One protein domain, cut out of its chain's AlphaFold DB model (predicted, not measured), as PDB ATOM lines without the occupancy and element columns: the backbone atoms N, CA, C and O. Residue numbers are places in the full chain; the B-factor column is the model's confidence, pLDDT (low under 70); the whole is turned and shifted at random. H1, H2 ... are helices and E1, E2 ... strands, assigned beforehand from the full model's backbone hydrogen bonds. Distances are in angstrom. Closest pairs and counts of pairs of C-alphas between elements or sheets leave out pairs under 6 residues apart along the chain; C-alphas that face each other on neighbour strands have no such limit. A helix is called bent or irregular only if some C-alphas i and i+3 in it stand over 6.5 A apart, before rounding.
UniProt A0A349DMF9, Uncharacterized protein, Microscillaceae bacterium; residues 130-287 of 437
ATOM      1  N   ALA A 130      82.020  61.927  20.652       96.38
ATOM      2  CA  ALA A 130      82.891  62.998  21.135       96.38
ATOM      3  C   ALA A 130      84.259  62.466  21.601       96.38
ATOM      4  O   ALA A 130      85.292  63.021  21.225       96.38
ATOM      5  N   ASP A 131      84.284  61.354  22.343       96.56
ATOM      6  CA  ASP A 131      85.534  60.728  22.799       96.56
ATOM      7  C   ASP A 131      86.356  60.164  21.639       96.56
ATOM      8  O   ASP A 131      87.589  60.212  21.676       96.56
ATOM      9  N   PHE A 132      85.681  59.637  20.611       96.56
ATOM     10  CA  PHE A 132      86.310  59.211  19.362       96.56
ATOM     11  C   PHE A 132      86.965  60.397  18.646       96.56
ATOM     12  O   PHE A 132      88.153  60.331  18.328       96.56
ATOM     13  N   LEU A 133      86.234  61.501  18.463       96.25
ATOM     14  CA  LEU A 133      86.760  62.720  17.844       96.25
ATOM     15  C   LEU A 133      87.935  63.317  18.627       96.25
ATOM     16  O   LEU A 133      88.897  63.785  18.020       96.25
ATOM     17  N   ALA A 134      87.895  63.267  19.960       95.75
ATOM     18  CA  ALA A 134      88.955  63.789  20.821       95.75
ATOM     19  C   ALA A 134      90.301  63.056  20.660       95.75
ATOM     20  O   ALA A 134      91.338  63.577  21.069       95.75
ATOM     21  N   GLN A 135      90.320  61.862  20.052       96.44
ATOM     22  CA  GLN A 135      91.567  61.146  19.761       96.44
ATOM     23  C   GLN A 135      92.350  61.741  18.586       96.44
ATOM     24  O   GLN A 135      93.537  61.439  18.435       96.44
ATOM     25  N   PHE A 136      91.701  62.544  17.740       94.69
ATOM     26  CA  PHE A 136      92.320  63.135  16.564       94.69
ATOM     27  C   PHE A 136      92.941  64.495  16.913       94.69
ATOM     28  O   PHE A 136      92.249  65.367  17.445       94.69
ATOM     29  N   PRO A 137      94.228  64.733  16.592       90.94
ATOM     30  CA  PRO A 137      94.811  66.060  16.751       90.94
ATOM     31  C   PRO A 137      94.114  67.036  15.801       90.94
ATOM     32  O   PRO A 137      93.844  66.704  14.649       90.94
ATOM     33  N   THR A 138      93.804  68.239  16.280       88.69
ATOM     34  CA  THR A 138      93.102  69.238  15.463       88.69
ATOM     35  C   THR A 138      94.092  70.009  14.601       88.69
ATOM     36  O   THR A 138      95.089  70.514  15.110       88.69
ATOM     37  N   ILE A 139      93.798  70.106  13.309       82.19
ATOM     38  CA  ILE A 139      94.531  70.904  12.333       82.19
ATOM     39  C   ILE A 139      93.513  71.824  11.665       82.19
ATOM     40  O   ILE A 139      92.529  71.364  11.089       82.19
ATOM     41  N   TYR A 140      93.750  73.127  11.753       70.00
ATOM     42  CA  TYR A 140      92.935  74.125  11.073       70.00
ATOM     43  C   TYR A 140      93.614  74.474   9.743       70.00
ATOM     44  O   TYR A 140      94.789  74.845   9.772       70.00
ATOM     45  N   PRO A 141      92.930  74.362   8.591       66.00
ATOM     46  CA  PRO A 141      93.443  74.884   7.327       66.00
ATOM     47  C   PRO A 141      93.508  76.420   7.408       66.00
ATOM     48  O   PRO A 141      92.526  77.126   7.181       66.00
ATOM     49  N   THR A 142      94.652  76.968   7.816       58.38
ATOM     50  CA  THR A 142      94.859  78.416   7.981       58.38
ATOM     51  C   THR A 142      95.392  79.024   6.689       58.38
ATOM     52  O   THR A 142      96.577  79.337   6.627       58.38
ATOM     53  N   GLY A 143      94.586  79.112   5.625       62.44
ATOM     54  CA  GLY A 143      95.014  79.656   4.318       62.44
ATOM     55  C   GLY A 143      96.249  78.979   3.689       62.44
ATOM     56  O   GLY A 143      96.762  79.429   2.670       62.44
ATOM     57  N   THR A 144      96.751  77.909   4.306       72.69
ATOM     58  CA  THR A 144      97.933  77.149   3.926       72.69
ATOM     59  C   THR A 144      97.494  75.745   3.565       72.69
ATOM     60  O   THR A 144      96.683  75.122   4.251       72.69
ATOM     61  N   VAL A 145      98.046  75.246   2.466       81.25
ATOM     62  CA  VAL A 145      97.737  73.916   1.954       81.25
ATOM     63  C   VAL A 145      98.246  72.854   2.934       81.25
ATOM     64  O   VAL A 145      99.445  72.766   3.218       81.25
ATOM     65  N   VAL A 146      97.342  72.010   3.427       84.56
ATOM     66  CA  VAL A 146      97.659  70.851   4.262       84.56
ATOM     67  C   VAL A 146      98.038  69.683   3.356       84.56
ATOM     68  O   VAL A 146      97.192  69.096   2.685       84.56
ATOM     69  N   ASN A 147      99.321  69.321   3.350       87.19
ATOM     70  CA  ASN A 147      99.801  68.112   2.681       87.19
ATOM     71  C   ASN A 147      99.362  66.870   3.464       87.19
ATOM     72  O   ASN A 147      99.673  66.743   4.651       87.19
ATOM     73  N   ILE A 148      98.714  65.923   2.793       86.62
ATOM     74  CA  ILE A 148      98.295  64.659   3.389       86.62
ATOM     75  C   ILE A 148      99.337  63.586   3.071       86.62
ATOM     76  O   ILE A 148      99.415  63.109   1.934       86.62
ATOM     77  N   PRO A 149     100.151  63.166   4.052       76.06
ATOM     78  CA  PRO A 149     101.056  62.052   3.837       76.06
ATOM     79  C   PRO A 149     100.281  60.716   3.800       76.06
ATOM     80  O   PRO A 149      99.205  60.586   4.405       76.06
ATOM     81  N   PRO A 150     100.861  59.666   3.188       80.56
ATOM     82  CA  PRO A 150     100.519  58.289   3.538       80.56
ATOM     83  C   PRO A 150     100.639  58.087   5.055       80.56
ATOM     84  O   PRO A 150     101.352  58.840   5.724       80.56
ATOM     85  N   VAL A 151      99.962  57.074   5.600       84.69
ATOM     86  CA  VAL A 151      99.786  56.876   7.052       84.69
ATOM     87  C   VAL A 151     101.054  57.229   7.865       84.69
ATOM     88  O   VAL A 151     102.033  56.472   7.823       84.69
ATOM     89  N   PRO A 152     101.048  58.334   8.644       81.31
ATOM     90  CA  PRO A 152     102.238  58.838   9.323       81.31
ATOM     91  C   PRO A 152     102.867  57.806  10.257       81.31
ATOM     92  O   PRO A 152     102.159  57.124  11.004       81.31
ATOM     93  N   ALA A 153     104.200  57.749  10.305       78.06
ATOM     94  CA  ALA A 153     104.927  56.781  11.131       78.06
ATOM     95  C   ALA A 153     104.573  56.862  12.633       78.06
ATOM     96  O   ALA A 153     104.480  55.835  13.302       78.06
ATOM     97  N   LYS A 154     104.328  58.074  13.154       83.06
ATOM     98  CA  LYS A 154     104.024  58.336  14.576       83.06
ATOM     99  C   LYS A 154     102.522  58.386  14.906       83.06
ATOM    100  O   LYS A 154     102.157  58.798  16.000       83.06
ATOM    101  N   SER A 155     101.644  57.993  13.982       87.88
ATOM    102  CA  SER A 155     100.190  58.040  14.207       87.88
ATOM    103  C   SER A 155      99.729  57.023  15.262       87.88
ATOM    104  O   SER A 155     100.204  55.880  15.303       87.88
ATOM    105  N   LYS A 156      98.786  57.438  16.118       93.75
ATOM    106  CA  LYS A 156      98.245  56.629  17.222       93.75
ATOM    107  C   LYS A 156      97.353  55.513  16.678       93.75
ATOM    108  O   LYS A 156      96.481  55.771  15.855       93.75
ATOM    109  N   ILE A 157      97.541  54.280  17.154       94.06
ATOM    110  CA  ILE A 157      96.712  53.132  16.752       94.06
ATOM    111  C   ILE A 157      95.306  53.260  17.352       94.06
ATOM    112  O   ILE A 157      95.147  53.572  18.532       94.06
ATOM    113  N   MET A 158      94.298  52.991  16.528       96.38
ATOM    114  CA  MET A 158      92.890  52.925  16.897       96.38
ATOM    115  C   MET A 158      92.536  51.513  17.397       96.38
ATOM    116  O   MET A 158      92.839  50.531  16.711       96.38
ATOM    117  N   PRO A 159      91.904  51.381  18.577       96.00
ATOM    118  CA  PRO A 159      91.416  50.097  19.072       96.00
ATOM    119  C   PRO A 159      90.403  49.451  18.109       96.00
ATOM    120  O   PRO A 159      89.556  50.163  17.563       96.00
ATOM    121  N   PRO A 160      90.432  48.116  17.917       94.06
ATOM    122  CA  PRO A 160      89.560  47.443  16.955       94.06
ATOM    123  C   PRO A 160      88.068  47.686  17.164       94.06
ATOM    124  O   PRO A 160      87.356  47.903  16.192       94.06
ATOM    125  N   GLU A 161      87.591  47.691  18.411       95.25
ATOM    126  CA  GLU A 161      86.158  47.871  18.686       95.25
ATOM    127  C   GLU A 161      85.684  49.298  18.367       95.25
ATOM    128  O   GLU A 161      84.533  49.489  17.986       95.25
ATOM    129  N   ILE A 162      86.580  50.290  18.454       96.69
ATOM    130  CA  ILE A 162      86.297  51.676  18.060       96.69
ATOM    131  C   ILE A 162      86.261  51.794  16.530       96.69
ATOM    132  O   ILE A 162      85.315  52.362  15.988       96.69
ATOM    133  N   ALA A 163      87.238  51.203  15.828       95.88
ATOM    134  CA  ALA A 163      87.254  51.170  14.361       95.88
ATOM    135  C   ALA A 163      86.019  50.453  13.791       95.88
ATOM    136  O   ALA A 163      85.417  50.916  12.824       95.88
ATOM    137  N   LEU A 164      85.609  49.346  14.419       94.56
ATOM    138  CA  LEU A 164      84.395  48.626  14.052       94.56
ATOM    139  C   LEU A 164      83.159  49.508  14.197       94.56
ATOM    140  O   LEU A 164      82.404  49.625  13.242       94.56
ATOM    141  N   LYS A 165      82.984  50.142  15.362       94.75
ATOM    142  CA  LYS A 165      81.801  50.949  15.682       94.75
ATOM    143  C   LYS A 165      81.631  52.170  14.780       94.75
ATOM    144  O   LYS A 165      80.510  52.447  14.367       94.75
ATOM    145  N   PHE A 166      82.704  52.925  14.546       95.88
ATOM    146  CA  PHE A 166      82.597  54.225  13.880       95.88
ATOM    147  C   PHE A 166      82.911  54.186  12.386       95.88
ATOM    148  O   PHE A 166      82.438  55.065  11.676       95.88
ATOM    149  N   LEU A 167      83.670  53.197  11.901       95.44
ATOM    150  CA  LEU A 167      84.119  53.145  10.505       95.44
ATOM    151  C   LEU A 167      83.541  51.937   9.768       95.44
ATOM    152  O   LEU A 167      82.757  52.085   8.838       95.44
ATOM    153  N   LEU A 168      83.894  50.724  10.195       92.50
ATOM    154  CA  LEU A 168      83.640  49.516   9.400       92.50
ATOM    155  C   LEU A 168      82.166  49.107   9.342       92.50
ATOM    156  O   LEU A 168      81.767  48.421   8.408       92.50
ATOM    157  N   THR A 169      81.349  49.453  10.335       91.06
ATOM    158  CA  THR A 169      79.899  49.197  10.289       91.06
ATOM    159  C   THR A 169      79.155  50.200   9.420       91.06
ATOM    160  O   THR A 169      78.094  49.855   8.908       91.06
ATOM    161  N   GLN A 170      79.702  51.407   9.255       93.31
ATOM    162  CA  GLN A 170      79.068  52.496   8.513       93.31
ATOM    163  C   GLN A 170      79.430  52.486   7.024       93.31
ATOM    164  O   GLN A 170      78.681  53.047   6.235       93.31
ATOM    165  N   ASP A 171      80.526  51.818   6.643       89.81
ATOM    166  CA  ASP A 171      80.977  51.736   5.253       89.81
ATOM    167  C   ASP A 171      81.321  50.298   4.831       89.81
ATOM    168  O   ASP A 171      82.175  49.627   5.424       89.81
ATOM    169  N   GLN A 172      80.612  49.795   3.816       83.69
ATOM    170  CA  GLN A 172      80.789  48.428   3.323       83.69
ATOM    171  C   GLN A 172      82.102  48.266   2.553       83.69
ATOM    172  O   GLN A 172      82.802  47.279   2.781       83.69
ATOM    173  N   GLU A 173      82.462  49.222   1.701       82.81
ATOM    174  CA  GLU A 173      83.661  49.134   0.864       82.81
ATOM    175  C   GLU A 173      84.939  49.131   1.705       82.81
ATOM    176  O   GLU A 173      85.826  48.301   1.506       82.81
ATOM    177  N   LEU A 174      85.021  49.985   2.725       86.56
ATOM    178  CA  LEU A 174      86.102  50.016   3.702       86.56
ATOM    179  C   LEU A 174      86.182  48.709   4.490       86.56
ATOM    180  O   LEU A 174      87.285  48.229   4.783       86.56
ATOM    181  N   ARG A 175      85.033  48.115   4.837       85.62
ATOM    182  CA  ARG A 175      84.975  46.813   5.511       85.62
ATOM    183  C   ARG A 175      85.503  45.699   4.622       85.62
ATOM    184  O   ARG A 175      86.343  44.918   5.070       85.62
ATOM    185  N   GLU A 176      85.076  45.650   3.372       77.88
ATOM    186  CA  GLU A 176      85.544  44.682   2.379       77.88
ATOM    187  C   GLU A 176      87.030  44.868   2.064       77.88
ATOM    188  O   GLU A 176      87.796  43.902   2.101       77.88
ATOM    189  N   PHE A 177      87.477  46.111   1.879       78.06
ATOM    190  CA  PHE A 177      88.883  46.462   1.712       78.06
ATOM    191  C   PHE A 177      89.724  46.004   2.906       78.06
ATOM    192  O   PHE A 177      90.799  45.434   2.729       78.06
ATOM    193  N   SER A 178      89.241  46.213   4.129       76.44
ATOM    194  CA  SER A 178      89.958  45.797   5.339       76.44
ATOM    195  C   SER A 178      89.997  44.280   5.488       76.44
ATOM    196  O   SER A 178      90.964  43.747   6.021       76.44
ATOM    197  N   ASN A 179      88.969  43.583   4.999       71.12
ATOM    198  CA  ASN A 179      88.809  42.144   5.159       71.12
ATOM    199  C   ASN A 179      89.362  41.307   3.999       71.12
ATOM    200  O   ASN A 179      89.412  40.092   4.196       71.12
ATOM    201  N   ARG A 180      89.698  41.915   2.833       60.84
ATOM    202  CA  ARG A 180      90.039  41.278   1.528       60.84
ATOM    203  C   ARG A 180      89.882  39.757   1.543       60.84
ATOM    204  O   ARG A 180      90.850  38.999   1.475       60.84
ATOM    205  N   ALA A 181      88.641  39.293   1.668       50.53
ATOM    206  CA  ALA A 181      88.334  37.926   1.311       50.53
ATOM    207  C   ALA A 181      88.464  37.883  -0.213       50.53
ATOM    208  O   ALA A 181      87.933  38.762  -0.885       50.53
ATOM    209  N   ASN A 182      89.244  36.940  -0.739       38.47
ATOM    210  CA  ASN A 182      89.393  36.742  -2.177       38.47
ATOM    211  C   ASN A 182      88.043  36.862  -2.903       38.47
ATOM    212  O   ASN A 182      87.026  36.410  -2.380       38.47
ATOM    213  N   TYR A 183      88.103  37.442  -4.103       35.75
ATOM    214  CA  TYR A 183      87.067  37.790  -5.089       35.75
ATOM    215  C   TYR A 183      85.963  36.762  -5.412       35.75
ATOM    216  O   TYR A 183      85.189  36.958  -6.339       35.75
ATOM    217  N   THR A 184      85.828  35.681  -4.667       31.38
ATOM    218  CA  THR A 184      84.773  34.692  -4.832       31.38
ATOM    219  C   THR A 184      84.481  34.097  -3.469       31.38
ATOM    220  O   THR A 184      85.276  33.316  -2.982       31.38
ATOM    221  N   PHE A 185      83.392  34.522  -2.826       35.28
ATOM    222  CA  PHE A 185      82.480  33.725  -1.987       35.28
ATOM    223  C   PHE A 185      81.430  34.694  -1.427       35.28
ATOM    224  O   PHE A 185      81.600  35.303  -0.373       35.28
ATOM    225  N   TYR A 186      80.356  34.868  -2.195       34.28
ATOM    226  CA  TYR A 186      79.167  35.608  -1.788       34.28
ATOM    227  C   TYR A 186      78.508  34.988  -0.542       34.28
ATOM    228  O   TYR A 186      78.551  33.775  -0.340       34.28
ATOM    229  N   SER A 187      77.807  35.843   0.212       42.59
ATOM    230  CA  SER A 187      76.789  35.515   1.224       42.59
ATOM    231  C   SER A 187      77.288  35.013   2.589       42.59
ATOM    232  O   SER A 187      77.066  33.864   2.974       42.59
ATOM    233  N   THR A 188      77.858  35.911   3.398       60.12
ATOM    234  CA  THR A 188      77.951  35.718   4.856       60.12
ATOM    235  C   THR A 188      77.026  36.687   5.599       60.12
ATOM    236  O   THR A 188      76.761  37.795   5.139       60.12
ATOM    237  N   THR A 189      76.492  36.260   6.746       71.44
ATOM    238  CA  THR A 189      75.649  37.102   7.612       71.44
ATOM    239  C   THR A 189      76.461  38.259   8.206       71.44
ATOM    240  O   THR A 189      77.677  38.152   8.369       71.44
ATOM    241  N   HIS A 190      75.801  39.355   8.603       73.50
ATOM    242  CA  HIS A 190      76.470  40.513   9.218       73.50
ATOM    243  C   HIS A 190      77.361  40.132  10.422       73.50
ATOM    244  O   HIS A 190      78.493  40.598  10.545       73.50
ATOM    245  N   ALA A 191      76.901  39.205  11.266       74.12
ATOM    246  CA  ALA A 191      77.666  38.704  12.410       74.12
ATOM    247  C   ALA A 191      78.975  37.998  12.002       74.12
ATOM    248  O   ALA A 191      80.006  38.138  12.671       74.12
ATOM    249  N   GLN A 192      78.960  37.263  10.886       77.31
ATOM    250  CA  GLN A 192      80.162  36.629  10.349       77.31
ATOM    251  C   GLN A 192      81.133  37.680   9.794       77.31
ATOM    252  O   GLN A 192      82.322  37.608  10.086       77.31
ATOM    253  N   GLN A 193      80.630  38.702   9.093       79.94
ATOM    254  CA  GLN A 193      81.460  39.801   8.583       79.94
ATOM    255  C   GLN A 193      82.197  40.538   9.712       79.94
ATOM    256  O   GLN A 193      83.399  40.789   9.609       79.94
ATOM    257  N   LEU A 194      81.509  40.838  10.820       84.69
ATOM    258  CA  LEU A 194      82.133  41.463  11.992       84.69
ATOM    259  C   LEU A 194      83.151  40.541  12.675       84.69
ATOM    260  O   LEU A 194      84.174  41.007  13.183       84.69
ATOM    261  N   SER A 195      82.882  39.236  12.702       85.56
ATOM    262  CA  SER A 195      83.814  38.243  13.246       85.56
ATOM    263  C   SER A 195      85.096  38.170  12.413       85.56
ATOM    264  O   SER A 195      86.194  38.186  12.975       85.56
ATOM    265  N   ASP A 196      84.968  38.184  11.087       83.31
ATOM    266  CA  ASP A 196      86.098  38.199  10.159       83.31
ATOM    267  C   ASP A 196      86.921  39.486  10.311       83.31
ATOM    268  O   ASP A 196      88.148  39.420  10.437       83.31
ATOM    269  N   SER A 197      86.264  40.647  10.429       86.81
ATOM    270  CA  SER A 197      86.954  41.908  10.729       86.81
ATOM    271  C   SER A 197      87.718  41.850  12.046       86.81
ATOM    272  O   SER A 197      88.865  42.288  12.111       86.81
ATOM    273  N   ARG A 198      87.156  41.251  13.103       89.44
ATOM    274  CA  ARG A 198      87.886  41.071  14.368       89.44
ATOM    275  C   ARG A 198      89.098  40.164  14.217       89.44
ATOM    276  O   ARG A 198      90.131  40.461  14.812       89.44
ATOM    277  N   LEU A 199      89.016  39.083  13.446       86.56
ATOM    278  CA  LEU A 199      90.175  38.220  13.197       86.56
ATOM    279  C   LEU A 199      91.305  38.993  12.505       86.56
ATOM    280  O   LEU A 199      92.458  38.888  12.926       86.56
ATOM    281  N   VAL A 200      90.973  39.805  11.497       86.00
ATOM    282  CA  VAL A 200      91.945  40.619  10.752       86.00
ATOM    283  C   VAL A 200      92.551  41.724  11.621       86.00
ATOM    284  O   VAL A 200      93.774  41.862  11.681       86.00
ATOM    285  N   LEU A 201      91.722  42.477  12.350       88.38
ATOM    286  CA  LEU A 201      92.175  43.576  13.213       88.38
ATOM    287  C   LEU A 201      93.010  43.104  14.409       88.38
ATOM    288  O   LEU A 201      93.786  43.875  14.972       88.38
ATOM    289  N   ASN A 202      92.853  41.841  14.814       86.00
ATOM    290  CA  ASN A 202      93.671  41.227  15.857       86.00
ATOM    291  C   ASN A 202      94.896  40.478  15.311       86.00
ATOM    292  O   ASN A 202      95.683  39.966  16.101       86.00
ATOM    293  N   GLY A 203      95.076  40.421  13.986       81.62
ATOM    294  CA  GLY A 203      96.189  39.719  13.347       81.62
ATOM    295  C   GLY A 203      96.157  38.200  13.538       81.62
ATOM    296  O   GLY A 203      97.205  37.564  13.594       81.62
ATOM    297  N   LEU A 204      94.962  37.620  13.676       77.00
ATOM    298  CA  LEU A 204      94.757  36.201  14.001       77.00
ATOM    299  C   LEU A 204      94.216  35.374  12.833       77.00
ATOM    300  O   LEU A 204      93.940  34.185  13.000       77.00
ATOM    301  N   ARG A 205      94.049  35.974  11.652       68.44
ATOM    302  CA  ARG A 205      93.717  35.218  10.444       68.44
ATOM    303  C   ARG A 205      94.956  34.429  10.007       68.44
ATOM    304  O   ARG A 205      95.983  35.012   9.672       68.44
ATOM    305  N   GLU A 206      94.878  33.102  10.101       55.78
ATOM    306  CA  GLU A 206      96.030  32.211   9.926       55.78
ATOM    307  C   GLU A 206      96.540  32.140   8.479       55.78
ATOM    308  O   GLU A 206      95.767  32.171   7.520       55.78
ATOM    309  N   ARG A 207      97.867  31.968   8.353       49.25
ATOM    310  CA  ARG A 207      98.590  31.607   7.125       49.25
ATOM    311  C   ARG A 207      98.338  30.140   6.754       49.25
ATOM    312  O   ARG A 207      99.281  29.358   6.707       49.25
ATOM    313  N   ASP A 208      97.105  29.751   6.463       44.81
ATOM    314  CA  ASP A 208      96.967  28.599   5.569       44.81
ATOM    315  C   ASP A 208      97.201  29.119   4.164       44.81
ATOM    316  O   ASP A 208      96.571  30.098   3.762       44.81
ATOM    317  N   GLN A 209      98.229  28.544   3.534       41.72
ATOM    318  CA  GLN A 209      98.754  28.810   2.198       41.72
ATOM    319  C   GLN A 209      97.935  29.881   1.450       41.72
ATOM    320  O   GLN A 209      96.897  29.558   0.878       41.72
ATOM    321  N   HIS A 210      98.434  31.132   1.476       44.25
ATOM    322  CA  HIS A 210      98.034  32.314   0.675       44.25
ATOM    323  C   HIS A 210      97.305  33.519   1.332       44.25
ATOM    324  O   HIS A 210      97.258  34.547   0.667       44.25
ATOM    325  N   SER A 211      96.871  33.556   2.609       51.28
ATOM    326  CA  SER A 211      96.307  34.835   3.154       51.28
ATOM    327  C   SER A 211      96.277  35.054   4.690       51.28
ATOM    328  O   SER A 211      95.200  35.046   5.286       51.28
ATOM    329  N   ALA A 212      97.406  35.354   5.350       56.31
ATOM    330  CA  ALA A 212      97.362  36.152   6.577       56.31
ATOM    331  C   ALA A 212      97.187  37.615   6.183       56.31
ATOM    332  O   ALA A 212      97.994  38.185   5.448       56.31
ATOM    333  N   GLN A 213      96.091  38.190   6.657       70.12
ATOM    334  CA  GLN A 213      95.789  39.595   6.487       70.12
ATOM    335  C   GLN A 213      95.736  40.235   7.859       70.12
ATOM    336  O   GLN A 213      95.036  39.759   8.757       70.12
ATOM    337  N   ILE A 214      96.478  41.322   7.998       81.56
ATOM    338  CA  ILE A 214      96.445  42.173   9.177       81.56
ATOM    339  C   ILE A 214      96.002  43.542   8.694       81.56
ATOM    340  O   ILE A 214      96.515  44.031   7.686       81.56
ATOM    341  N   ALA A 215      95.054  44.153   9.396       88.25
ATOM    342  CA  ALA A 215      94.691  45.547   9.192       88.25
ATOM    343  C   ALA A 215      94.781  46.293  10.524       88.25
ATOM    344  O   ALA A 215      94.461  45.749  11.580       88.25
ATOM    345  N   SER A 216      95.227  47.543  10.484       91.31
ATOM    346  CA  SER A 216      95.245  48.420  11.651       91.31
ATOM    347  C   SER A 216      94.798  49.819  11.267       91.31
ATOM    348  O   SER A 216      95.218  50.353  10.240       91.31
ATOM    349  N   PHE A 217      93.961  50.398  12.119       95.25
ATOM    350  CA  PHE A 217      93.436  51.747  11.967       95.25
ATOM    351  C   PHE A 217      94.259  52.712  12.811       95.25
ATOM    352  O   PHE A 217      94.776  52.332  13.867       95.25
ATOM    353  N   ARG A 218      94.411  53.955  12.354       95.81
ATOM    354  CA  ARG A 218      95.208  54.975  13.040       95.81
ATOM    355  C   ARG A 218      94.539  56.338  12.998       95.81
ATOM    356  O   ARG A 218      94.049  56.753  11.956       95.81
ATOM    357  N   TYR A 219      94.579  57.045  14.119       96.06
ATOM    358  CA  TYR A 219      94.167  58.442  14.203       96.06
ATOM    359  C   TYR A 219      95.235  59.317  13.536       96.06
ATOM    360  O   TYR A 219      96.412  59.205  13.895       96.06
ATOM    361  N   ILE A 220      94.849  60.156  12.567       94.62
ATOM    362  CA  ILE A 220      95.782  61.068  11.885       94.62
ATOM    363  C   ILE A 220      95.503  62.512  12.277       94.62
ATOM    364  O   ILE A 220      96.359  63.115  12.913       94.62
ATOM    365  N   ALA A 221      94.341  63.059  11.922       93.06
ATOM    366  CA  ALA A 221      94.000  64.450  12.213       93.06
ATOM    367  C   ALA A 221      92.492  64.693  12.162       93.06
ATOM    368  O   ALA A 221      91.753  63.912  11.574       93.06
ATOM    369  N   ARG A 222      92.048  65.796  12.751       92.31
ATOM    370  CA  ARG A 222      90.729  66.390  12.549       92.31
ATOM    371  C   ARG A 222      90.919  67.702  11.805       92.31
ATOM    372  O   ARG A 222      91.756  68.500  12.217       92.31
ATOM    373  N   LEU A 223      90.151  67.899  10.747       89.81
ATOM    374  CA  LEU A 223      90.188  69.072   9.887       89.81
ATOM    375  C   LEU A 223      88.896  69.869  10.054       89.81
ATOM    376  O   LEU A 223      87.820  69.287  10.186       89.81
ATOM    377  N   GLN A 224      89.012  71.192  10.027       84.25
ATOM    378  CA  GLN A 224      87.861  72.082   9.906       84.25
ATOM    379  C   GLN A 224      87.702  72.446   8.428       84.25
ATOM    380  O   GLN A 224      88.317  73.404   7.970       84.25
ATOM    381  N   ILE A 225      86.962  71.625   7.678       85.31
ATOM    382  CA  ILE A 225      86.646  71.891   6.261       85.31
ATOM    383  C   ILE A 225      85.292  72.599   6.155       85.31
ATOM    384  O   ILE A 225      85.157  73.571   5.422       85.31
ATOM    385  N   ARG A 226      84.300  72.152   6.936       84.06
ATOM    386  CA  ARG A 226      82.987  72.792   7.076       84.06
ATOM    387  C   ARG A 226      82.537  72.811   8.533       84.06
ATOM    388  O   ARG A 226      82.974  71.991   9.342       84.06
ATOM    389  N   ASP A 227      81.623  73.724   8.849       85.31
ATOM    390  CA  ASP A 227      81.112  73.917  10.210       85.31
ATOM    391  C   ASP A 227      79.984  72.951  10.592       85.31
ATOM    392  O   ASP A 227      79.794  72.655  11.774       85.31
ATOM    393  N   ASP A 228      79.268  72.410   9.611       87.44
ATOM    394  CA  ASP A 228      78.132  71.500   9.782       87.44
ATOM    395  C   ASP A 228      78.543  70.037  10.015       87.44
ATOM    396  O   ASP A 228      77.791  69.272  10.624       87.44
ATOM    397  N   CYS A 229      79.768  69.657   9.653       91.75
ATOM    398  CA  CYS A 229      80.298  68.308   9.829       91.75
ATOM    399  C   CYS A 229      81.552  68.262  10.716       91.75
ATOM    400  O   CYS A 229      81.993  69.264  11.285       91.75
ATOM    401  N   TYR A 230      82.080  67.060  10.924       93.50
ATOM    402  CA  TYR A 230      83.422  66.828  11.440       93.50
ATOM    403  C   TYR A 230      84.217  66.052  10.398       93.50
ATOM    404  O   TYR A 230      83.899  64.896  10.118       93.50
ATOM    405  N   SER A 231      85.273  66.661   9.871       93.94
ATOM    406  CA  SER A 231      86.188  66.005   8.940       93.94
ATOM    407  C   SER A 231      87.364  65.405   9.704       93.94
ATOM    408  O   SER A 231      88.030  66.088  10.485       93.94
ATOM    409  N   VAL A 232      87.652  64.124   9.498       95.12
ATOM    410  CA  VAL A 232      88.798  63.443  10.110       95.12
ATOM    411  C   VAL A 232      89.616  62.699   9.067       95.12
ATOM    412  O   VAL A 232      89.088  62.037   8.178       95.12
ATOM    413  N   LEU A 233      90.933  62.777   9.220       95.31
ATOM    414  CA  LEU A 233      91.882  61.905   8.560       95.31
ATOM    415  C   LEU A 233      92.154  60.695   9.450       95.31
ATOM    416  O   LEU A 233      92.566  60.841  10.610       95.31
ATOM    417  N   PHE A 234      92.006  59.497   8.896       96.75
ATOM    418  CA  PHE A 234      92.448  58.263   9.542       96.75
ATOM    419  C   PHE A 234      93.243  57.389   8.577       96.75
ATOM    420  O   PHE A 234      93.055  57.415   7.365       96.75
ATOM    421  N   GLY A 235      94.174  56.621   9.129       94.81
ATOM    422  CA  GLY A 235      95.028  55.721   8.374       94.81
ATOM    423  C   GLY A 235      94.565  54.279   8.486       94.81
ATOM    424  O   GLY A 235      94.201  53.837   9.574       94.81
ATOM    425  N   VAL A 236      94.665  53.527   7.397       92.69
ATOM    426  CA  VAL A 236      94.508  52.074   7.357       92.69
ATOM    427  C   VAL A 236      95.793  51.484   6.808       92.69
ATOM    428  O   VAL A 236      96.132  51.692   5.644       92.69
ATOM    429  N   LYS A 237      96.507  50.745   7.659       89.31
ATOM    430  CA  LYS A 237      97.620  49.899   7.224       89.31
ATOM    431  C   LYS A 237      97.117  48.477   7.074       89.31
ATOM    432  O   LYS A 237      96.663  47.914   8.073       89.31
ATOM    433  N   SER A 238      97.222  47.895   5.886       82.56
ATOM    434  CA  SER A 238      96.956  46.476   5.663       82.56
ATOM    435  C   SER A 238      98.129  45.780   4.986       82.56
ATOM    436  O   SER A 238      98.728  46.313   4.052       82.56
ATOM    437  N   ILE A 239      98.452  44.592   5.492       75.62
ATOM    438  CA  ILE A 239      99.495  43.705   4.975       75.62
ATOM    439  C   ILE A 239      98.815  42.399   4.576       75.62
ATOM    440  O   ILE A 239      98.118  41.803   5.405       75.62
ATOM    441  N   THR A 240      99.020  41.959   3.335       70.62
ATOM    442  CA  THR A 240      98.576  40.643   2.849       70.62
ATOM    443  C   THR A 240      99.767  39.703   2.626       70.62
ATOM    444  O   THR A 240     100.920  40.128   2.610       70.62
ATOM    445  N   ASN A 241      99.500  38.405   2.450       57.91
ATOM    446  CA  ASN A 241     100.525  37.363   2.285       57.91
ATOM    447  C   ASN A 241     101.378  37.454   1.009       57.91
ATOM    448  O   ASN A 241     102.313  36.671   0.889       57.91
ATOM    449  N   HIS A 242     101.062  38.329   0.055       57.94
ATOM    450  CA  HIS A 242     101.897  38.570  -1.135       57.94
ATOM    451  C   HIS A 242     102.755  39.828  -0.943       57.94
ATOM    452  O   HIS A 242     102.994  40.570  -1.884       57.94
ATOM    453  N   ASP A 243     103.083  40.141   0.318       58.91
ATOM    454  CA  ASP A 243     103.757  41.369   0.745       58.91
ATOM    455  C   ASP A 243     103.121  42.665   0.218       58.91
ATOM    456  O   ASP A 243     103.746  43.727   0.268       58.91
ATOM    457  N   ILE A 244     101.844  42.606  -0.193       65.94
ATOM    458  CA  ILE A 244     101.102  43.797  -0.585       65.94
ATOM    459  C   ILE A 244     100.897  44.618   0.673       65.94
ATOM    460  O   ILE A 244     100.091  44.284   1.551       65.94
ATOM    461  N   LYS A 245     101.662  45.699   0.754       74.62
ATOM    462  CA  LYS A 245     101.580  46.681   1.822       74.62
ATOM    463  C   LYS A 245     100.748  47.827   1.295       74.62
ATOM    464  O   LYS A 245     101.085  48.458   0.294       74.62
ATOM    465  N   THR A 246      99.632  48.055   1.967       80.94
ATOM    466  CA  THR A 246      98.737  49.166   1.672       80.94
ATOM    467  C   THR A 246      98.690  50.072   2.884       80.94
ATOM    468  O   THR A 246      98.256  49.662   3.956       80.94
ATOM    469  N   ASP A 247      99.145  51.303   2.708       88.94
ATOM    470  CA  ASP A 247      99.032  52.366   3.697       88.94
ATOM    471  C   ASP A 247      98.143  53.445   3.090       88.94
ATOM    472  O   ASP A 247      98.624  54.263   2.312       88.94
ATOM    473  N   ARG A 248      96.849  53.442   3.423       91.56
ATOM    474  CA  ARG A 248      95.875  54.428   2.934       91.56
ATOM    475  C   ARG A 248      95.500  55.414   4.031       91.56
ATOM    476  O   ARG A 248      95.200  55.007   5.145       91.56
ATOM    477  N   THR A 249      95.487  56.693   3.705       94.62
ATOM    478  CA  THR A 249      94.904  57.772   4.495       94.62
ATOM    479  C   THR A 249      93.562  58.130   3.868       94.62
ATOM    480  O   THR A 249      93.501  58.483   2.691       94.62
ATOM    481  N   TYR A 250      92.502  58.030   4.659       95.00
ATOM    482  CA  TYR A 250      91.149  58.394   4.268       95.00
ATOM    483  C   TYR A 250      90.774  59.746   4.862       95.00
ATOM    484  O   TYR A 250      91.157  60.032   5.998       95.00
ATOM    485  N   LEU A 251      89.996  60.526   4.119       94.81
ATOM    486  CA  LEU A 251      89.230  61.655   4.627       94.81
ATOM    487  C   LEU A 251      87.794  61.190   4.825       94.81
ATOM    488  O   LEU A 251      87.158  60.752   3.873       94.81
ATOM    489  N   ALA A 252      87.303  61.276   6.056       96.12
ATOM    490  CA  ALA A 252      85.922  60.977   6.390       96.12
ATOM    491  C   ALA A 252      85.224  62.198   6.964       96.12
ATOM    492  O   ALA A 252      85.749  62.843   7.873       96.12
ATOM    493  N   ASN A 253      84.012  62.447   6.489       95.56
ATOM    494  CA  ASN A 253      83.120  63.446   7.047       95.56
ATOM    495  C   ASN A 253      82.042  62.755   7.872       95.56
ATOM    496  O   ASN A 253      81.400  61.813   7.413       95.56
ATOM    497  N   PHE A 254      81.834  63.245   9.087       96.50
ATOM    498  CA  PHE A 254      80.805  62.769   9.998       96.50
ATOM    499  C   PHE A 254      79.811  63.874  10.317       96.50
ATOM    500  O   PHE A 254      80.195  65.034  10.484       96.50
ATOM    501  N   SER A 255      78.545  63.512  10.485       94.81
ATOM    502  CA  SER A 255      77.549  64.405  11.070       94.81
ATOM    503  C   SER A 255      77.927  64.750  12.516       94.81
ATOM    504  O   SER A 255      78.719  64.054  13.165       94.81
ATOM    505  N   LYS A 256      77.293  65.778  13.092       91.19
ATOM    506  CA  LYS A 256      77.455  66.084  14.525       91.19
ATOM    507  C   LYS A 256      77.005  64.941  15.448       91.19
ATOM    508  O   LYS A 256      77.450  64.875  16.590       91.19
ATOM    509  N   THR A 257      76.162  64.029  14.956       91.94
ATOM    510  CA  THR A 257      75.688  62.843  15.688       91.94
ATOM    511  C   THR A 257      76.577  61.610  15.499       91.94
ATOM    512  O   THR A 257      76.364  60.605  16.174       91.94
ATOM    513  N   GLY A 258      77.598  61.679  14.635       93.50
ATOM    514  CA  GLY A 258      78.558  60.596  14.404       93.50
ATOM    515  C   GLY A 258      78.209  59.636  13.270       93.50
ATOM    516  O   GLY A 258      78.832  58.576  13.161       93.50
ATOM    517  N   GLN A 259      77.248  60.000  12.420       95.38
ATOM    518  CA  GLN A 259      76.946  59.267  11.194       95.38
ATOM    519  C   GLN A 259      77.997  59.586  10.128       95.38
ATOM    520  O   GLN A 259      78.287  60.758   9.899       95.38
ATOM    521  N   LEU A 260      78.560  58.569   9.479       95.12
ATOM    522  CA  LEU A 260      79.463  58.756   8.342       95.12
ATOM    523  C   LEU A 260      78.675  59.302   7.140       95.12
ATOM    524  O   LEU A 260      77.664  58.721   6.750       95.12
ATOM    525  N   MET A 261      79.130  60.422   6.581       93.75
ATOM    526  CA  MET A 261      78.478  61.132   5.472       93.75
ATOM    527  C   MET A 261      79.240  60.980   4.157       93.75
ATOM    528  O   MET A 261      78.621  60.853   3.110       93.75
ATOM    529  N   GLY A 262      80.573  60.939   4.210       91.56
ATOM    530  CA  GLY A 262      81.428  60.743   3.040       91.56
ATOM    531  C   GLY A 262      82.787  60.184   3.436       91.56
ATOM    532  O   GLY A 262      83.245  60.411   4.560       91.56
ATOM    533  N   LEU A 263      83.419  59.443   2.526       93.44
ATOM    534  CA  LEU A 263      84.696  58.774   2.751       93.44
ATOM    535  C   LEU A 263      85.486  58.683   1.442       93.44
ATOM    536  O   LEU A 263      85.027  58.036   0.514       93.44
ATOM    537  N   GLU A 264      86.695  59.245   1.397       92.25
ATOM    538  CA  GLU A 264      87.562  59.167   0.211       92.25
ATOM    539  C   GLU A 264      89.021  58.867   0.551       92.25
ATOM    540  O   GLU A 264      89.528  59.234   1.617       92.25
ATOM    541  N   VAL A 265      89.728  58.213  -0.377       90.69
ATOM    542  CA  VAL A 265      91.170  57.952  -0.251       90.69
ATOM    543  C   VAL A 265      91.947  59.174  -0.724       90.69
ATOM    544  O   VAL A 265      92.081  59.430  -1.915       90.69
ATOM    545  N   VAL A 266      92.547  59.889   0.222       91.75
ATOM    546  CA  VAL A 266      93.262  61.145  -0.049       91.75
ATOM    547  C   VAL A 266      94.780  61.025   0.108       91.75
ATOM    548  O   VAL A 266      95.527  61.922  -0.261       91.75
ATOM    549  N   GLY A 267      95.277  59.905   0.629       90.38
ATOM    550  CA  GLY A 267      96.706  59.596   0.671       90.38
ATOM    551  C   GLY A 267      96.922  58.094   0.612       90.38
ATOM    552  O   GLY A 267      96.120  57.330   1.140       90.38
ATOM    553  N   SER A 268      97.975  57.627  -0.053       88.38
ATOM    554  CA  SER A 268      98.166  56.187  -0.216       88.38
ATOM    555  C   SER A 268      99.579  55.828  -0.641       88.38
ATOM    556  O   SER A 268     100.189  56.512  -1.461       88.38
ATOM    557  N   LEU A 269     100.048  54.694  -0.137       86.50
ATOM    558  CA  LEU A 269     101.173  53.940  -0.664       86.50
ATOM    559  C   LEU A 269     100.724  52.482  -0.791       86.50
ATOM    560  O   LEU A 269     100.535  51.794   0.213       86.50
ATOM    561  N   VAL A 270     100.499  52.033  -2.022       81.19
ATOM    562  CA  VAL A 270     100.179  50.641  -2.352       81.19
ATOM    563  C   VAL A 270     101.330  50.094  -3.168       81.19
ATOM    564  O   VAL A 270     101.696  50.662  -4.194       81.19
ATOM    565  N   GLN A 271     101.890  48.988  -2.708       75.00
ATOM    566  CA  GLN A 271     102.938  48.281  -3.417       75.00
ATOM    567  C   GLN A 271     102.577  46.806  -3.470       75.00
ATOM    568  O   GLN A 271     102.373  46.200  -2.421       75.00
ATOM    569  N   ASP A 272     102.522  46.257  -4.676       71.19
ATOM    570  CA  ASP A 272     102.577  44.825  -4.947       71.19
ATOM    571  C   ASP A 272     103.695  44.534  -5.968       71.19
ATOM    572  O   ASP A 272     104.446  45.436  -6.356       71.19
ATOM    573  N   ASP A 273     103.848  43.270  -6.360       66.25
ATOM    574  CA  ASP A 273     104.925  42.826  -7.253       66.25
ATOM    575  C   ASP A 273     104.866  43.480  -8.647       66.25
ATOM    576  O   ASP A 273     105.899  43.691  -9.288       66.25
ATOM    577  N   TYR A 274     103.673  43.872  -9.096       64.00
ATOM    578  CA  TYR A 274     103.407  44.340 -10.456       64.00
ATOM    579  C   TYR A 274     103.006  45.810 -10.523       64.00
ATOM    580  O   TYR A 274     103.153  46.440 -11.573       64.00
ATOM    581  N   THR A 275     102.494  46.366  -9.432       69.06
ATOM    582  CA  THR A 275     101.930  47.705  -9.375       69.06
ATOM    583  C   THR A 275     102.425  48.473  -8.161       69.06
ATOM    584  O   THR A 275     102.520  47.979  -7.036       69.06
ATOM    585  N   HIS A 276     102.733  49.741  -8.398       81.50
ATOM    586  CA  HIS A 276     103.062  50.693  -7.357       81.50
ATOM    587  C   HIS A 276     102.163  51.908  -7.517       81.50
ATOM    588  O   HIS A 276     102.307  52.657  -8.478       81.50
ATOM    589  N   THR A 277     101.229  52.102  -6.591       82.88
ATOM    590  CA  THR A 277     100.286  53.219  -6.647       82.88
ATOM    591  C   THR A 277     100.470  54.147  -5.457       82.88
ATOM    592  O   THR A 277     100.405  53.725  -4.300       82.88
ATOM    593  N   THR A 278     100.646  55.435  -5.738       89.31
ATOM    594  CA  THR A 278     100.766  56.489  -4.728       89.31
ATOM    595  C   THR A 278      99.651  57.506  -4.881       89.31
ATOM    596  O   THR A 278      99.312  57.885  -5.996       89.31
ATOM    597  N   TYR A 279      99.084  57.934  -3.755       91.25
ATOM    598  CA  TYR A 279      98.142  59.049  -3.696       91.25
ATOM    599  C   TYR A 279      98.776  60.121  -2.817       91.25
ATOM    600  O   TYR A 279      99.232  59.823  -1.707       91.25
ATOM    601  N   LYS A 280      98.814  61.352  -3.316       91.62
ATOM    602  CA  LYS A 280      99.277  62.531  -2.583       91.62
ATOM    603  C   LYS A 280      98.130  63.525  -2.533       91.62
ATOM    604  O   LYS A 280      97.683  63.966  -3.585       91.62
ATOM    605  N   GLY A 281      97.646  63.811  -1.330       91.25
ATOM    606  CA  GLY A 281      96.523  64.713  -1.109       91.25
ATOM    607  C   GLY A 281      96.968  66.081  -0.624       91.25
ATOM    608  O   GLY A 281      97.958  66.200   0.103       91.25
ATOM    609  N   TRP A 282      96.190  67.093  -0.978       91.31
ATOM    610  CA  TRP A 282      96.315  68.472  -0.532       91.31
ATOM    611  C   TRP A 282      94.932  68.995  -0.186       91.31
ATOM    612  O   TRP A 282      93.992  68.793  -0.951       91.31
ATOM    613  N   ILE A 283      94.811  69.645   0.964       88.31
ATOM    614  CA  ILE A 283      93.563  70.278   1.394       88.31
ATOM    615  C   ILE A 283      93.853  71.742   1.674       88.31
ATOM    616  O   ILE A 283      94.722  72.049   2.492       88.31
ATOM    617  N   ASP A 284      93.126  72.630   1.011       81.50
ATOM    618  CA  ASP A 284      93.018  74.035   1.392       81.50
ATOM    619  C   ASP A 284      91.585  74.345   1.868       81.50
ATOM    620  O   ASP A 284      90.839  73.431   2.221       81.50
ATOM    621  N   GLN A 285      91.227  75.624   2.001       72.94
ATOM    622  CA  GLN A 285      89.914  76.019   2.526       72.94
ATOM    623  C   GLN A 285      88.756  75.704   1.570       72.94
ATOM    624  O   GLN A 285      87.623  75.594   2.027       72.94
ATOM    625  N   GLU A 286      89.025  75.547   0.273       70.19
ATOM    626  CA  GLU A 286      87.990  75.470  -0.764       70.19
ATOM    627  C   GLU A 286      88.081  74.188  -1.596       70.19
ATOM    628  O   GLU A 286      87.090  73.755  -2.182       70.19
ATOM    629  N   THR A 287      89.254  73.554  -1.645       80.88
ATOM    630  CA  THR A 287      89.541  72.437  -2.538       80.88
ATOM    631  C   THR A 287      90.289  71.306  -1.844       80.88
ATOM    632  O   THR A 287      91.187  71.490  -1.015       80.88
TER     633      THR A 287
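AT A GLANCE: This is residues 130 to 287 of the 437 residues of an uncharacterized protein of Microscillaceae bacterium (UniProt A0A349DMF9). One antiparallel sheet of long strands curls like part of a barrel round H2, with H3 on the same face of it as H4, and H4 packs on H2 and H3 beside the strands, over none of them. Short strands E1 and E2 edge the sheet, H1 only grazes it, and the link residues 183 to 189 stick out. The printed part has 158 residues in the order H1 E1 E2 H2 H3 H4 E3 E4 E5 E6 E7, four named helices and seven named strands, and the sheet's order is E1 E7 E6 E5 E4 E3 E2. The class is mixed, helices and strands; the whole is compact, with a radius of gyration of the C-alphas of 16.0 A and spans of 51 by 35 by 26 A.

IN THESE COORDINATES: Find C-alpha 130 at (82.891, 62.998, 21.135), where H1, residues 130 to 133, begins. Next come E1, residues 146 to 148, and E2, residues 156 to 158. H2 is residues 160 to 168 and is only just irregular: C-alphas 165 and 168 are 6.7 A apart. H3 is residues 172 to 179, and H4, residues 190 to 201, is 16.5 A long. From C-alpha 214 at (96.445, 42.173, 9.177) read E3, residues 214 to 223, 27.6 A; E4, residues 229 to 239, 31.6 A; E5, residues 245 to 255, 31.3 A; E6, residues 260 to 271, 28.3 A; and E7, residues 275 to 283, 26.4 A, which ends with C-alpha 283 at (93.563, 70.278, 1.394).

HOW THE PARTS SIT: E3 to E7 form a meander, each strand the antiparallel neighbour of the one before, in four hairpins. Look for N 216 and O 237, 2.8 A, between E3 and E4; N 236 and O 248, 2.7 A, between E4 and E5; N 249 and O 267, 2.7 A, between E5 and E6; and N 270 and O 277, 2.8 A, between E6 and E7. E6 bends by 57 degrees at residue 267 and is the hinge of a folded sheet, one sheet bent back on itself, in which E1 and E7 face E5, E4, E3 and E2. At the edges, N 146 and O 283 are 2.8 A apart for E1 and E7, and N 158 and O 217 are 2.8 A apart for E2 and E3. The sheet curls round H2, where the C-alphas of Ala 163 and Phe 217 of E3 come closest, 6.7 A. H3 and H4 are on the same face, at heights over the sheet of 8.7 A and 9.2 A. H4 touches H2, closest at the C-alphas of Leu 201 and Pro 160, 6.0 A. With residues 196 to 200 alone H4 touches H3, closest at Ser 197 and Asn 179, C-alphas 5.9 A apart. Every O i to N i+4 pair is within hydrogen-bond range in H3 and H4, 4 of 5 are in H2, and H1 is too short for one.

THE WHOLE: The C-alphas of Gly 143 and Asp 208, the two farthest apart, are 51.1 A from each other. The printed part has no cut; the links H1 to E1 and H4 to E3 are long. Mean pLDDT of the printed part is 81.6, with values under 70 at residues 141 to 143, 180 to 188, 205 to 212, 241 to 244 and 273 to 275.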